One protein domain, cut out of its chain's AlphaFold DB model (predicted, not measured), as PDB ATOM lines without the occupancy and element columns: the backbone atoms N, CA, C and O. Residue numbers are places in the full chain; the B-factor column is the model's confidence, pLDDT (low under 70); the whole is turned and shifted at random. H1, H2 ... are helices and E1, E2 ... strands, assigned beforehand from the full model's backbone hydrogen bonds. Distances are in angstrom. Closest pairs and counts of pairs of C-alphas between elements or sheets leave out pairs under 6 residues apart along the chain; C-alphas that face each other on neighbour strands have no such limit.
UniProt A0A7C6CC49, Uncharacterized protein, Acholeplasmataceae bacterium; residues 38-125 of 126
ATOM      1  N   VAL A  38      98.877  84.591 104.996       93.94
ATOM      2  CA  VAL A  38      99.638  85.824 105.241       93.94
ATOM      3  C   VAL A  38     100.161  85.820 106.673       93.94
ATOM      4  O   VAL A  38      99.396  85.606 107.612       93.94
ATOM      5  N   ASP A  39     101.467  86.031 106.843       92.06
ATOM      6  CA  ASP A  39     102.098  86.116 108.161       92.06
ATOM      7  C   ASP A  39     101.900  87.490 108.833       92.06
ATOM      8  O   ASP A  39     101.423  88.454 108.232       92.06
ATOM      9  N   HIS A  40     102.310  87.605 110.100       85.19
ATOM     10  CA  HIS A  40     102.217  88.852 110.874       85.19
ATOM     11  C   HIS A  40     103.069  90.011 110.323       85.19
ATOM     12  O   HIS A  40     102.936  91.140 110.785       85.19
ATOM     13  N   GLN A  41     103.962  89.743 109.370       86.75
ATOM     14  CA  GLN A  41     104.831  90.727 108.723       86.75
ATOM     15  C   GLN A  41     104.296  91.134 107.336       86.75
ATOM     16  O   GLN A  41     105.003  91.794 106.568       86.75
ATOM     17  N   ASN A  42     103.051  90.757 107.018       89.81
ATOM     18  CA  ASN A  42     102.387  90.953 105.729       89.81
ATOM     19  C   ASN A  42     103.119  90.273 104.562       89.81
ATOM     20  O   ASN A  42     103.132  90.780 103.435       89.81
ATOM     21  N   ASN A  43     103.741  89.123 104.809       94.12
ATOM     22  CA  ASN A  43     104.265  88.282 103.746       94.12
ATOM     23  C   ASN A  43     103.288  87.149 103.454       94.12
ATOM     24  O   ASN A  43     102.914  86.380 104.339       94.12
ATOM     25  N   LEU A  44     102.928  87.024 102.183       95.06
ATOM     26  CA  LEU A  44     102.265  85.851 101.650       95.06
ATOM     27  C   LEU A  44     103.252  84.684 101.665       95.06
ATOM     28  O   LEU A  44     104.351  84.796 101.117       95.06
ATOM     29  N   ARG A  45     102.850  83.573 102.271       96.38
ATOM     30  CA  ARG A  45     103.609  82.325 102.351       96.38
ATOM     31  C   ARG A  45     102.777  81.183 101.803       96.38
ATOM     32  O   ARG A  45     101.556  81.190 101.917       96.38
ATOM     33  N   PHE A  46     103.463  80.228 101.192       96.50
ATOM     34  CA  PHE A  46     102.860  79.035 100.612       96.50
ATOM     35  C   PHE A  46     103.879  77.892 100.552       96.50
ATOM     36  O   PHE A  46     105.090  78.097 100.715       96.50
ATOM     37  N   THR A  47     103.390  76.672 100.336       95.00
ATOM     38  CA  THR A  47     104.227  75.481 100.179       95.00
ATOM     39  C   THR A  47     105.107  75.614  98.935       95.00
ATOM     40  O   THR A  47     104.653  76.023  97.865       95.00
ATOM     41  N   LYS A  48     106.390  75.266  99.071       94.06
ATOM     42  CA  LYS A  48     107.318  75.207  97.941       94.06
ATOM     43  C   LYS A  48     106.959  74.013  97.052       94.06
ATOM     44  O   LYS A  48     106.803  72.905  97.549       94.06
ATOM     45  N   VAL A  49     106.892  74.247  95.750       92.94
ATOM     46  CA  VAL A  49     106.727  73.220  94.720       92.94
ATOM     47  C   VAL A  49     108.098  72.879  94.134       92.94
ATOM     48  O   VAL A  49     108.914  73.773  93.892       92.94
ATOM     49  N   ASP A  50     108.375  71.597  93.912       89.50
ATOM     50  CA  ASP A  50     109.650  71.151  93.347       89.50
ATOM     51  C   ASP A  50     109.684  71.266  91.816       89.50
ATOM     52  O   ASP A  50     108.677  71.132  91.123       89.50
ATOM     53  N   GLY A  51     110.871  71.553  91.269       86.81
ATOM     54  CA  GLY A  51     111.084  71.673  89.819       86.81
ATOM     55  C   GLY A  51     110.564  72.969  89.178       86.81
ATOM     56  O   GLY A  51     110.641  73.126  87.955       86.81
ATOM     57  N   VAL A  52     110.067  73.919  89.975       90.81
ATOM     58  CA  VAL A  52     109.562  75.215  89.492       90.81
ATOM     59  C   VAL A  52     110.613  76.305  89.655       90.81
ATOM     60  O   VAL A  52     111.385  76.314  90.612       90.81
ATOM     61  N   THR A  53     110.648  77.245  88.712       90.94
ATOM     62  CA  THR A  53     111.624  78.348  88.725       90.94
ATOM     63  C   THR A  53     111.043  79.630  89.313       90.94
ATOM     64  O   THR A  53     111.794  80.494  89.762       90.94
ATOM     65  N   ARG A  54     109.715  79.788  89.274       93.75
ATOM     66  CA  ARG A  54     109.006  80.967  89.779       93.75
ATOM     67  C   ARG A  54     107.559  80.652  90.146       93.75
ATOM     68  O   ARG A  54     106.982  79.662  89.700       93.75
ATOM     69  N   TYR A  55     106.967  81.556  90.905       95.00
ATOM     70  CA  TYR A  55     105.558  81.581  91.258       95.00
ATOM     71  C   TYR A  55     104.935  82.865  90.740       95.00
ATOM     72  O   TYR A  55     105.573  83.919  90.750       95.00
ATOM     73  N   ILE A  56     103.687  82.760  90.305       95.38
ATOM     74  CA  ILE A  56     102.860  83.885  89.898       95.38
ATOM     75  C   ILE A  56     101.830  84.105  90.997       95.38
ATOM     76  O   ILE A  56     100.989  83.236  91.230       95.38
ATOM     77  N   ILE A  57     101.898  85.255  91.656       96.00
ATOM     78  CA  ILE A  57     100.886  85.721  92.598       96.00
ATOM     79  C   ILE A  57      99.924  86.606  91.827       96.00
ATOM     80  O   ILE A  57     100.341  87.587  91.218       96.00
ATOM     81  N   THR A  58      98.640  86.288  91.867       95.81
ATOM     82  CA  THR A  58      97.585  87.176  91.377       95.81
ATOM     83  C   THR A  58      96.912  87.801  92.584       95.81
ATOM     84  O   THR A  58      96.457  87.063  93.449       95.81
ATOM     85  N   ALA A  59      96.879  89.130  92.653       93.94
ATOM     86  CA  ALA A  59      96.188  89.894  93.686       93.94
ATOM     87  C   ALA A  59      95.191  90.841  93.002       93.94
ATOM     88  O   ALA A  59      95.581  91.865  92.426       93.94
ATOM     89  N   GLY A  60      93.908  90.470  93.008       90.62
ATOM     90  CA  GLY A  60      92.884  91.105  92.176       90.62
ATOM     91  C   GLY A  60      93.269  91.060  90.691       90.62
ATOM     92  O   GLY A  60      93.540  89.998  90.140       90.62
ATOM     93  N   ASN A  61      93.371  92.229  90.050       89.56
ATOM     94  CA  ASN A  61      93.705  92.339  88.621       89.56
ATOM     95  C   ASN A  61      95.214  92.417  88.328       89.56
ATOM     96  O   ASN A  61      95.610  92.587  87.175       89.56
ATOM     97  N   LYS A  62      96.072  92.353  89.353       92.25
ATOM     98  CA  LYS A  62      97.527  92.477  89.193       92.25
ATOM     99  C   LYS A  62      98.207  91.127  89.370       92.25
ATOM    100  O   LYS A  62      97.822  90.344  90.233       92.25
ATOM    101  N   GLN A  63      99.247  90.886  88.575       94.25
ATOM    102  CA  GLN A  63     100.105  89.711  88.698       94.25
ATOM    103  C   GLN A  63     101.524  90.124  89.074       94.25
ATOM    104  O   GLN A  63     102.057  91.106  88.560       94.25
ATOM    105  N   PHE A  64     102.124  89.344  89.961       94.50
ATOM    106  CA  PHE A  64     103.480  89.511  90.458       94.50
ATOM    107  C   PHE A  64     104.219  88.189  90.346       94.50
ATOM    108  O   PHE A  64     103.612  87.120  90.420       94.50
ATOM    109  N   GLU A  65     105.536  88.259  90.202       94.44
ATOM    110  CA  GLU A  65     106.381  87.076  90.135       94.44
ATOM    111  C   GLU A  65     107.370  87.048  91.296       94.44
ATOM    112  O   GLU A  65     107.907  88.075  91.707       94.44
ATOM    113  N   THR A  66     107.636  85.853  91.812       94.62
ATOM    114  CA  THR A  66     108.683  85.614  92.811       94.62
ATOM    115  C   THR A  66     109.359  84.278  92.541       94.62
ATOM    116  O   THR A  66     108.723  83.329  92.087       94.62
ATOM    117  N   SER A  67     110.652  84.172  92.827       93.94
ATOM    118  CA  SER A  67     111.377  82.895  92.789       93.94
ATOM    119  C   SER A  67     111.291  82.121  94.107       93.94
ATOM    120  O   SER A  67     111.643  80.945  94.162       93.94
ATOM    121  N   LYS A  68     110.825  82.768  95.181       94.75
ATOM    122  CA  LYS A  68     110.738  82.191  96.527       94.75
ATOM    123  C   LYS A  68     109.294  81.853  96.866       94.75
ATOM    124  O   LYS A  68     108.373  82.476  96.360       94.75
ATOM    125  N   ASN A  69     109.083  80.946  97.812       94.75
ATOM    126  CA  ASN A  69     107.750  80.625  98.329       94.75
ATOM    127  C   ASN A  69     107.200  81.677  99.324       94.75
ATOM    128  O   ASN A  69     106.420  81.369 100.224       94.75
ATOM    129  N   VAL A  70     107.677  82.919  99.194       95.44
ATOM    130  CA  VAL A  70     107.347  84.068 100.037       95.44
ATOM    131  C   VAL A  70     107.264  85.311  99.150       95.44
ATOM    132  O   VAL A  70     108.127  85.519  98.290       95.44
ATOM    133  N   PHE A  71     106.252  86.148  99.372       95.44
ATOM    134  CA  PHE A  71     106.059  87.415  98.668       95.44
ATOM    135  C   PHE A  71     105.573  88.514  99.623       95.44
ATOM    136  O   PHE A  71     104.646  88.293 100.396       95.44
ATOM    137  N   SER A  72     106.186  89.702  99.583       94.00
ATOM    138  CA  SER A  72     105.809  90.801 100.481       94.00
ATOM    139  C   SER A  72     104.628  91.599  99.928       94.00
ATOM    140  O   SER A  72     104.745  92.276  98.901       94.00
ATOM    141  N   LEU A  73     103.504  91.583 100.649       91.56
ATOM    142  CA  LEU A  73     102.294  92.323 100.280       91.56
ATOM    143  C   LEU A  73     102.405  93.822 100.586       91.56
ATOM    144  O   LEU A  73     101.615  94.607 100.083       91.56
ATOM    145  N   ASN A  74     103.430  94.249 101.328       87.06
ATOM    146  CA  ASN A  74     103.674  95.661 101.653       87.06
ATOM    147  C   ASN A  74     103.986  96.543 100.428       87.06
ATOM    148  O   ASN A  74     104.019  97.765 100.550       87.06
ATOM    149  N   SER A  75     104.271  95.932  99.274       82.81
ATOM    150  CA  SER A  75     104.480  96.620  97.992       82.81
ATOM    151  C   SER A  75     103.173  97.002  97.285       82.81
ATOM    152  O   SER A  75     103.192  97.766  96.321       82.81
ATOM    153  N   LEU A  76     102.043  96.468  97.748       88.38
ATOM    154  CA  LEU A  76     100.721  96.749  97.209       88.38
ATOM    155  C   LEU A  76     100.119  97.980  97.883       88.38
ATOM    156  O   LEU A  76     100.415  98.304  99.034       88.38
ATOM    157  N   ASN A  77      99.228  98.649  97.157       89.56
ATOM    158  CA  ASN A  77      98.460  99.742  97.728       89.56
ATOM    159  C   ASN A  77      97.456  99.196  98.757       89.56
ATOM    160  O   ASN A  77      97.017  98.053  98.634       89.56
ATOM    161  N   PRO A  78      97.052 100.006  99.744       89.00
ATOM    162  CA  PRO A  78      95.971  99.648 100.651       89.00
ATOM    163  C   PRO A  78      94.678  99.331  99.893       89.00
ATOM    164  O   PRO A  78      94.327 100.021  98.935       89.00
ATOM    165  N   GLY A  79      93.977  98.283 100.320       90.81
ATOM    166  CA  GLY A  79      92.793  97.770  99.636       90.81
ATOM    167  C   GLY A  79      92.463  96.329 100.011       90.81
ATOM    168  O   GLY A  79      93.211  95.677 100.741       90.81
ATOM    169  N   ASP A  80      91.329  95.850  99.512       92.25
ATOM    170  CA  ASP A  80      90.892  94.463  99.658       92.25
ATOM    171  C   ASP A  80      91.331  93.662  98.422       92.25
ATOM    172  O   ASP A  80      91.109  94.087  97.286       92.25
ATOM    173  N   TYR A  81      91.981  92.520  98.642       94.06
ATOM    174  CA  TYR A  81      92.543  91.689  97.580       94.06
ATOM    175  C   TYR A  81      92.097  90.239  97.711       94.06
ATOM    176  O   TYR A  81      92.188  89.644  98.783       94.06
ATOM    177  N   GLU A  82      91.701  89.663  96.583       95.00
ATOM    178  CA  GLU A  82      91.643  88.219  96.380       95.00
ATOM    179  C   GLU A  82      93.006  87.762  95.851       95.00
ATOM    180  O   GLU A  82      93.481  88.267  94.826       95.00
ATOM    181  N   ILE A  83      93.666  86.866  96.583       95.50
ATOM    182  CA  ILE A  83      95.031  86.428  96.309       95.50
ATOM    183  C   ILE A  83      95.040  84.939  95.986       95.50
ATOM    184  O   ILE A  83      94.567  84.123  96.773       95.50
ATOM    185  N   LYS A  84      95.662  84.591  94.858       96.25
ATOM    186  CA  LYS A  84      95.941  83.210  94.443       96.25
ATOM    187  C   LYS A  84      97.357  83.063  93.914       96.25
ATOM    188  O   LYS A  84      97.933  84.008  93.369       96.25
ATOM    189  N   VAL A  85      97.918  81.869  94.056       96.12
ATOM    190  CA  VAL A  85      99.300  81.559  93.680       96.12
ATOM    191  C   VAL A  85      99.324  80.366  92.738       96.12
ATOM    192  O   VAL A  85      98.647  79.371  92.962       96.12
ATOM    193  N   ARG A  86     100.144  80.434  91.693       94.44
ATOM    194  CA  ARG A  86     100.445  79.280  90.836       94.44
ATOM    195  C   ARG A  86     101.939  79.160  90.602       94.44
ATOM    196  O   ARG A  86     102.647  80.165  90.540       94.44
ATOM    197  N   ALA A  87     102.421  77.941  90.438       94.25
ATOM    198  CA  ALA A  87     103.808  77.660  90.126       94.25
ATOM    199  C   ALA A  87     104.035  77.623  88.606       94.25
ATOM    200  O   ALA A  87     103.158  77.232  87.831       94.25
ATOM    201  N   LYS A  88     105.215  78.060  88.160       91.19
ATOM    202  CA  LYS A  88     105.588  78.119  86.742       91.19
ATOM    203  C   LYS A  88     107.071  77.812  86.553       91.19
ATOM    204  O   LYS A  88     107.926  78.275  87.310       91.19
ATOM    205  N   SER A  89     107.388  77.072  85.493       85.38
ATOM    206  CA  SER A  89     108.771  76.842  85.058       85.38
ATOM    207  C   SER A  89     109.049  77.494  83.708       85.38
ATOM    208  O   SER A  89     108.187  77.525  82.830       85.38
ATOM    209  N   ASN A  90     110.266  78.013  83.534       76.38
ATOM    210  CA  ASN A  90     110.707  78.605  82.269       76.38
ATOM    211  C   ASN A  90     111.025  77.563  81.191       76.38
ATOM    212  O   ASN A  90     110.950  77.890  80.013       76.38
ATOM    213  N   LEU A  91     111.362  76.329  81.576       69.06
ATOM    214  CA  LEU A  91     111.926  75.345  80.646       69.06
ATOM    215  C   LEU A  91     110.887  74.733  79.699       69.06
ATOM    216  O   LEU A  91     111.198  74.479  78.546       69.06
ATOM    217  N   ASN A  92     109.654  74.531  80.168       69.12
ATOM    218  CA  ASN A  92     108.648  73.757  79.427       69.12
ATOM    219  C   ASN A  92     107.297  74.475  79.290       69.12
ATOM    220  O   ASN A  92     106.310  73.846  78.922       69.12
ATOM    221  N   GLY A  93     107.198  75.743  79.707       71.75
ATOM    222  CA  GLY A  93     105.921  76.470  79.773       71.75
ATOM    223  C   GLY A  93     104.883  75.867  80.733       71.75
ATOM    224  O   GLY A  93     103.801  76.426  80.881       71.75
ATOM    225  N   LYS A  94     105.215  74.756  81.405       81.81
ATOM    226  CA  LYS A  94     104.367  74.057  82.369       81.81
ATOM    227  C   LYS A  94     104.036  74.986  83.537       81.81
ATOM    228  O   LYS A  94     104.913  75.658  84.096       81.81
ATOM    229  N   THR A  95     102.766  74.997  83.909       88.88
ATOM    230  CA  THR A  95     102.231  75.732  85.057       88.88
ATOM    231  C   THR A  95     101.467  74.772  85.949       88.88
ATOM    232  O   THR A  95     101.019  73.738  85.463       88.88
ATOM    233  N   SER A  96     101.310  75.107  87.226       90.56
ATOM    234  CA  SER A  96     100.302  74.476  88.080       90.56
ATOM    235  C   SER A  96      98.918  75.087  87.831       90.56
ATOM    236  O   SER A  96      98.792  76.114  87.150       90.56
ATOM    237  N   LEU A  97      97.886  74.503  88.445       91.19
ATOM    238  CA  LEU A  97      96.630  75.210  88.695       91.19
ATOM    239  C   LEU A  97      96.847  76.342  89.717       91.19
ATOM    240  O   LEU A  97      97.916  76.456  90.330       91.19
ATOM    241  N   ASN A  98      95.845  77.207  89.870       92.19
ATOM    242  CA  ASN A  98      95.841  78.197  90.944       92.19
ATOM    243  C   ASN A  98      95.599  77.504  92.290       92.19
ATOM    244  O   ASN A  98      94.839  76.540  92.362       92.19
ATOM    245  N   SER A  99      96.239  78.016  93.336       94.19
ATOM    246  CA  SER A  99      95.974  77.655  94.724       94.19
ATOM    247  C   SER A  99      94.555  78.022  95.146       94.19
ATOM    248  O   SER A  99      93.851  78.750  94.444       94.19
ATOM    249  N   GLU A 100      94.199  77.611  96.362       91.69
ATOM    250  CA  GLU A 100      93.077  78.200  97.089       91.69
ATOM    251  C   GLU A 100      93.201  79.731  97.126       91.69
ATOM    252  O   GLU A 100      94.304  80.285  97.250       91.69
ATOM    253  N   GLU A 101      92.060  80.396  96.962       93.38
ATOM    254  CA  GLU A 101      91.938  81.848  96.994       93.38
ATOM    255  C   GLU A 101      91.795  82.318  98.440       93.38
ATOM    256  O   GLU A 101      90.969  81.808  99.198       93.38
ATOM    257  N   ILE A 102      92.593  83.315  98.819       93.81
ATOM    258  CA  ILE A 102      92.484  83.968 100.123       93.81
ATOM    259  C   ILE A 102      92.092  85.433  99.960       93.81
ATOM    260  O   ILE A 102      92.559  86.122  99.054       93.81
ATOM    261  N   PHE A 103      91.272  85.931 100.880       93.12
ATOM    262  CA  PHE A 103      90.902  87.340 100.943       93.12
ATOM    263  C   PHE A 103      91.756  88.051 101.989       93.12
ATOM    264  O   PHE A 103      91.791  87.645 103.152       93.12
ATOM    265  N   TYR A 104      92.447  89.116 101.590       91.69
ATOM    266  CA  TYR A 104      93.329  89.866 102.478       91.69
ATOM    267  C   TYR A 104      93.170  91.378 102.310       91.69
ATOM    268  O   TYR A 104      93.155  91.900 101.194       91.69
ATOM    269  N   LYS A 105      93.085  92.088 103.442       90.56
ATOM    270  CA  LYS A 105      92.949  93.546 103.499       90.56
ATOM    271  C   LYS A 105      94.270  94.198 103.880       90.56
ATOM    272  O   LYS A 105      94.744  94.053 105.005       90.56
ATOM    273  N   ILE A 106      94.815  94.985 102.962       88.56
ATOM    274  CA  ILE A 106      96.032  95.768 103.167       88.56
ATOM    275  C   ILE A 106      95.645  97.123 103.751       88.56
ATOM    276  O   ILE A 106      94.870  97.873 103.153       88.56
ATOM    277  N   LYS A 107      96.174  97.436 104.936       83.38
ATOM    278  CA  LYS A 107      95.920  98.700 105.641       83.38
ATOM    279  C   LYS A 107      96.938  99.775 105.248       83.38
ATOM    280  O   LYS A 107      98.040  99.476 104.795       83.38
ATOM    281  N   HIS A 108      96.567 101.042 105.433       73.44
ATOM    282  CA  HIS A 108      97.483 102.168 105.249       73.44
ATOM    283  C   HIS A 108      98.578 102.151 106.324       73.44
ATOM    284  O   HIS A 108      98.269 102.121 107.509       73.44
ATOM    285  N   LYS A 109      99.854 102.296 105.943       70.12
ATOM    286  CA  LYS A 109     100.946 102.476 106.926       70.12
ATOM    287  C   LYS A 109     100.673 103.632 107.899       70.12
ATOM    288  O   LYS A 109     100.940 103.517 109.090       70.12
ATOM    289  N   THR A 110     100.053 104.706 107.410       66.38
ATOM    290  CA  THR A 110      99.698 105.886 108.207       66.38
ATOM    291  C   THR A 110      98.720 105.573 109.340       66.38
ATOM    292  O   THR A 110      98.815 106.189 110.396       66.38
ATOM    293  N   THR A 111      97.791 104.619 109.179       70.19
ATOM    294  CA  THR A 111      96.850 104.292 110.267       70.19
ATOM    295  C   THR A 111      97.558 103.629 111.441       70.19
ATOM    296  O   THR A 111      97.233 103.921 112.590       70.19
ATOM    297  N   ASP A 112      98.563 102.799 111.166       75.00
ATOM    298  CA  ASP A 112      99.330 102.114 112.209       75.00
ATOM    299  C   ASP A 112     100.299 103.079 112.908       75.00
ATOM    300  O   ASP A 112     100.462 103.034 114.128       75.00
ATOM    301  N   GLU A 113     100.903 104.007 112.160       80.44
ATOM    302  CA  GLU A 113     101.731 105.082 112.717       80.44
ATOM    303  C   GLU A 113     100.923 106.023 113.615       80.44
ATOM    304  O   GLU A 113     101.360 106.330 114.727       80.44
ATOM    305  N   LEU A 114      99.726 106.426 113.178       79.81
ATOM    306  CA  LEU A 114      98.814 107.247 113.973       79.81
ATOM    307  C   LEU A 114      98.364 106.522 115.243       79.81
ATOM    308  O   LEU A 114      98.378 107.122 116.315       79.81
ATOM    309  N   LEU A 115      98.013 105.237 115.154       81.12
ATOM    310  CA  LEU A 115      97.637 104.439 116.321       81.12
ATOM    311  C   LEU A 115      98.798 104.333 117.318       81.12
ATOM    312  O   LEU A 115      98.619 104.560 118.514       81.12
ATOM    313  N   ASN A 116     100.004 104.045 116.826       84.50
ATOM    314  CA  ASN A 116     101.202 103.972 117.657       84.50
ATOM    315  C   ASN A 116     101.533 105.319 118.307       84.50
ATOM    316  O   ASN A 116     101.918 105.360 119.479       84.50
ATOM    317  N   TRP A 117     101.374 106.422 117.572       85.81
ATOM    318  CA  TRP A 117     101.527 107.767 118.114       85.81
ATOM    319  C   TRP A 117     100.490 108.054 119.205       85.81
ATOM    320  O   TRP A 117     100.865 108.525 120.278       85.81
ATOM    321  N   LEU A 118      99.222 107.688 118.992       85.00
ATOM    322  CA  LEU A 118      98.148 107.867 119.970       85.00
ATOM    323  C   LEU A 118      98.435 107.093 121.267       85.00
ATOM    324  O   LEU A 118      98.360 107.651 122.361       85.00
ATOM    325  N   ILE A 119      98.844 105.826 121.154       90.00
ATOM    326  CA  ILE A 119      99.213 104.990 122.306       90.00
ATOM    327  C   ILE A 119     100.378 105.626 123.076       90.00
ATOM    328  O   ILE A 119     100.313 105.748 124.300       90.00
ATOM    329  N   LYS A 120     101.430 106.075 122.381       88.94
ATOM    330  CA  LYS A 120     102.565 106.764 123.017       88.94
ATOM    331  C   LYS A 120     102.134 108.053 123.716       88.94
ATOM    332  O   LYS A 120     102.538 108.278 124.851       88.94
ATOM    333  N   PHE A 121     101.296 108.863 123.074       89.81
ATOM    334  CA  PHE A 121     100.790 110.109 123.645       89.81
ATOM    335  C   PHE A 121      99.986 109.868 124.930       89.81
ATOM    336  O   PHE A 121     100.200 110.560 125.920       89.81
ATOM    337  N   THR A 122      99.112 108.857 124.951       88.25
ATOM    338  CA  THR A 122      98.323 108.513 126.150       88.25
ATOM    339  C   THR A 122      99.175 107.975 127.302       88.25
ATOM    340  O   THR A 122      98.899 108.303 128.451       88.25
ATOM    341  N   LYS A 123     100.240 107.210 127.021       84.44
ATOM    342  CA  LYS A 123     101.171 106.715 128.052       84.44
ATOM    343  C   LYS A 123     102.033 107.807 128.677       84.44
ATOM    344  O   LYS A 123     102.437 107.647 129.815       84.44
ATOM    345  N   ASN A 124     102.328 108.875 127.939       77.50
ATOM    346  CA  ASN A 124     103.211 109.955 128.392       77.50
ATOM    347  C   ASN A 124     102.467 111.081 129.136       77.50
ATOM    348  O   ASN A 124     103.084 112.066 129.531       77.50
ATOM    349  N   LYS A 125     101.134 110.984 129.241       65.38
ATOM    350  CA  LYS A 125     100.262 111.970 129.899       65.38
ATOM    351  C   LYS A 125      99.849 111.576 131.325       65.38
ATOM    352  O   LYS A 125      99.236 112.401 131.997       65.38
TER     353      LYS A 125
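AT A GLANCE: This is residues 38 to 125 of the 126 residues of an uncharacterized protein of Acholeplasmataceae bacterium (UniProt A0A7C6CC49). A strongly twisted, curled sheet of four strands, E3, E2, E5 and E6, has a small two-stranded pair, E1 and E4, loosely over one of its faces, and one helix, H1, sticks out from this body as an arm. The arm makes much of the length of a rod-like outline that spans 63 by 22 by 18 A. The printed part has 88 residues with six named strands followed by one named helix, in the order E1 E2 E3 E4 E5 E6 H1; the class is mixed, helices and strands. Both sheets are antiparallel, the larger in the order E3 - E2 - E5 - E6. The whole is loose, with a radius of gyration of the C-alphas of 17.0 A.

HOW THE PARTS SIT: E1, residues 43 to 45, is the antiparallel neighbour of E4, residues 70 to 72, at 159 degrees, with N 44 and O 71 2.8 A apart, within hydrogen-bond range. E2, residues 54 to 59, forms a hairpin with E3, residues 62 to 66; N 57 and O 64 are 2.8 A apart, within hydrogen-bond range. E2 and E4 are near each other, with 5 pairs of C-alphas within 10 A, while E3 and E4 meet only through their link. E5, residues 79 to 88, is staggered: it pairs with E6, residues 102 to 106, over residues 79 to 83, and with E2 over residues 83 to 88. N 86 and O 56 are 3.0 A apart, and N 81 and O 104 are 2.9 A apart, both within hydrogen-bond range. E5 and E6 form a hairpin, their directions at 130 degrees; E3 and E6 are the edge strands. H1, residues 109 to 123, is not on this sheet, and in it every O i to N i+4 pair is within hydrogen-bond range.

IN THESE COORDINATES: E1 begins at C-alpha 43, (104.265, 88.282, 103.746). E2 is 16.1 A long, E3 13.6 A and E6 12.7 A, while E1 and E4 have three residues each. E5, the longest strand, runs 26.8 A from C-alpha 79 at (92.793, 97.770, 99.636). H1 is 21.5 A long and ends at C-alpha 123, (101.171, 106.715, 128.052).

THE WHOLE: The two C-alphas farthest apart, those of Asn 92 and Lys 125, are 63.9 A apart. Residues 110 to 125, of which 110 to 123 belong to H1, stand free; the body without them spans 40 by 22 by 18 A. The link from E5 to E6, residues 89 to 101, is long. The printed part has no cut. The mean pLDDT of the printed part is 88.6, and residues 91 to 92, 110 and 125 are under 70.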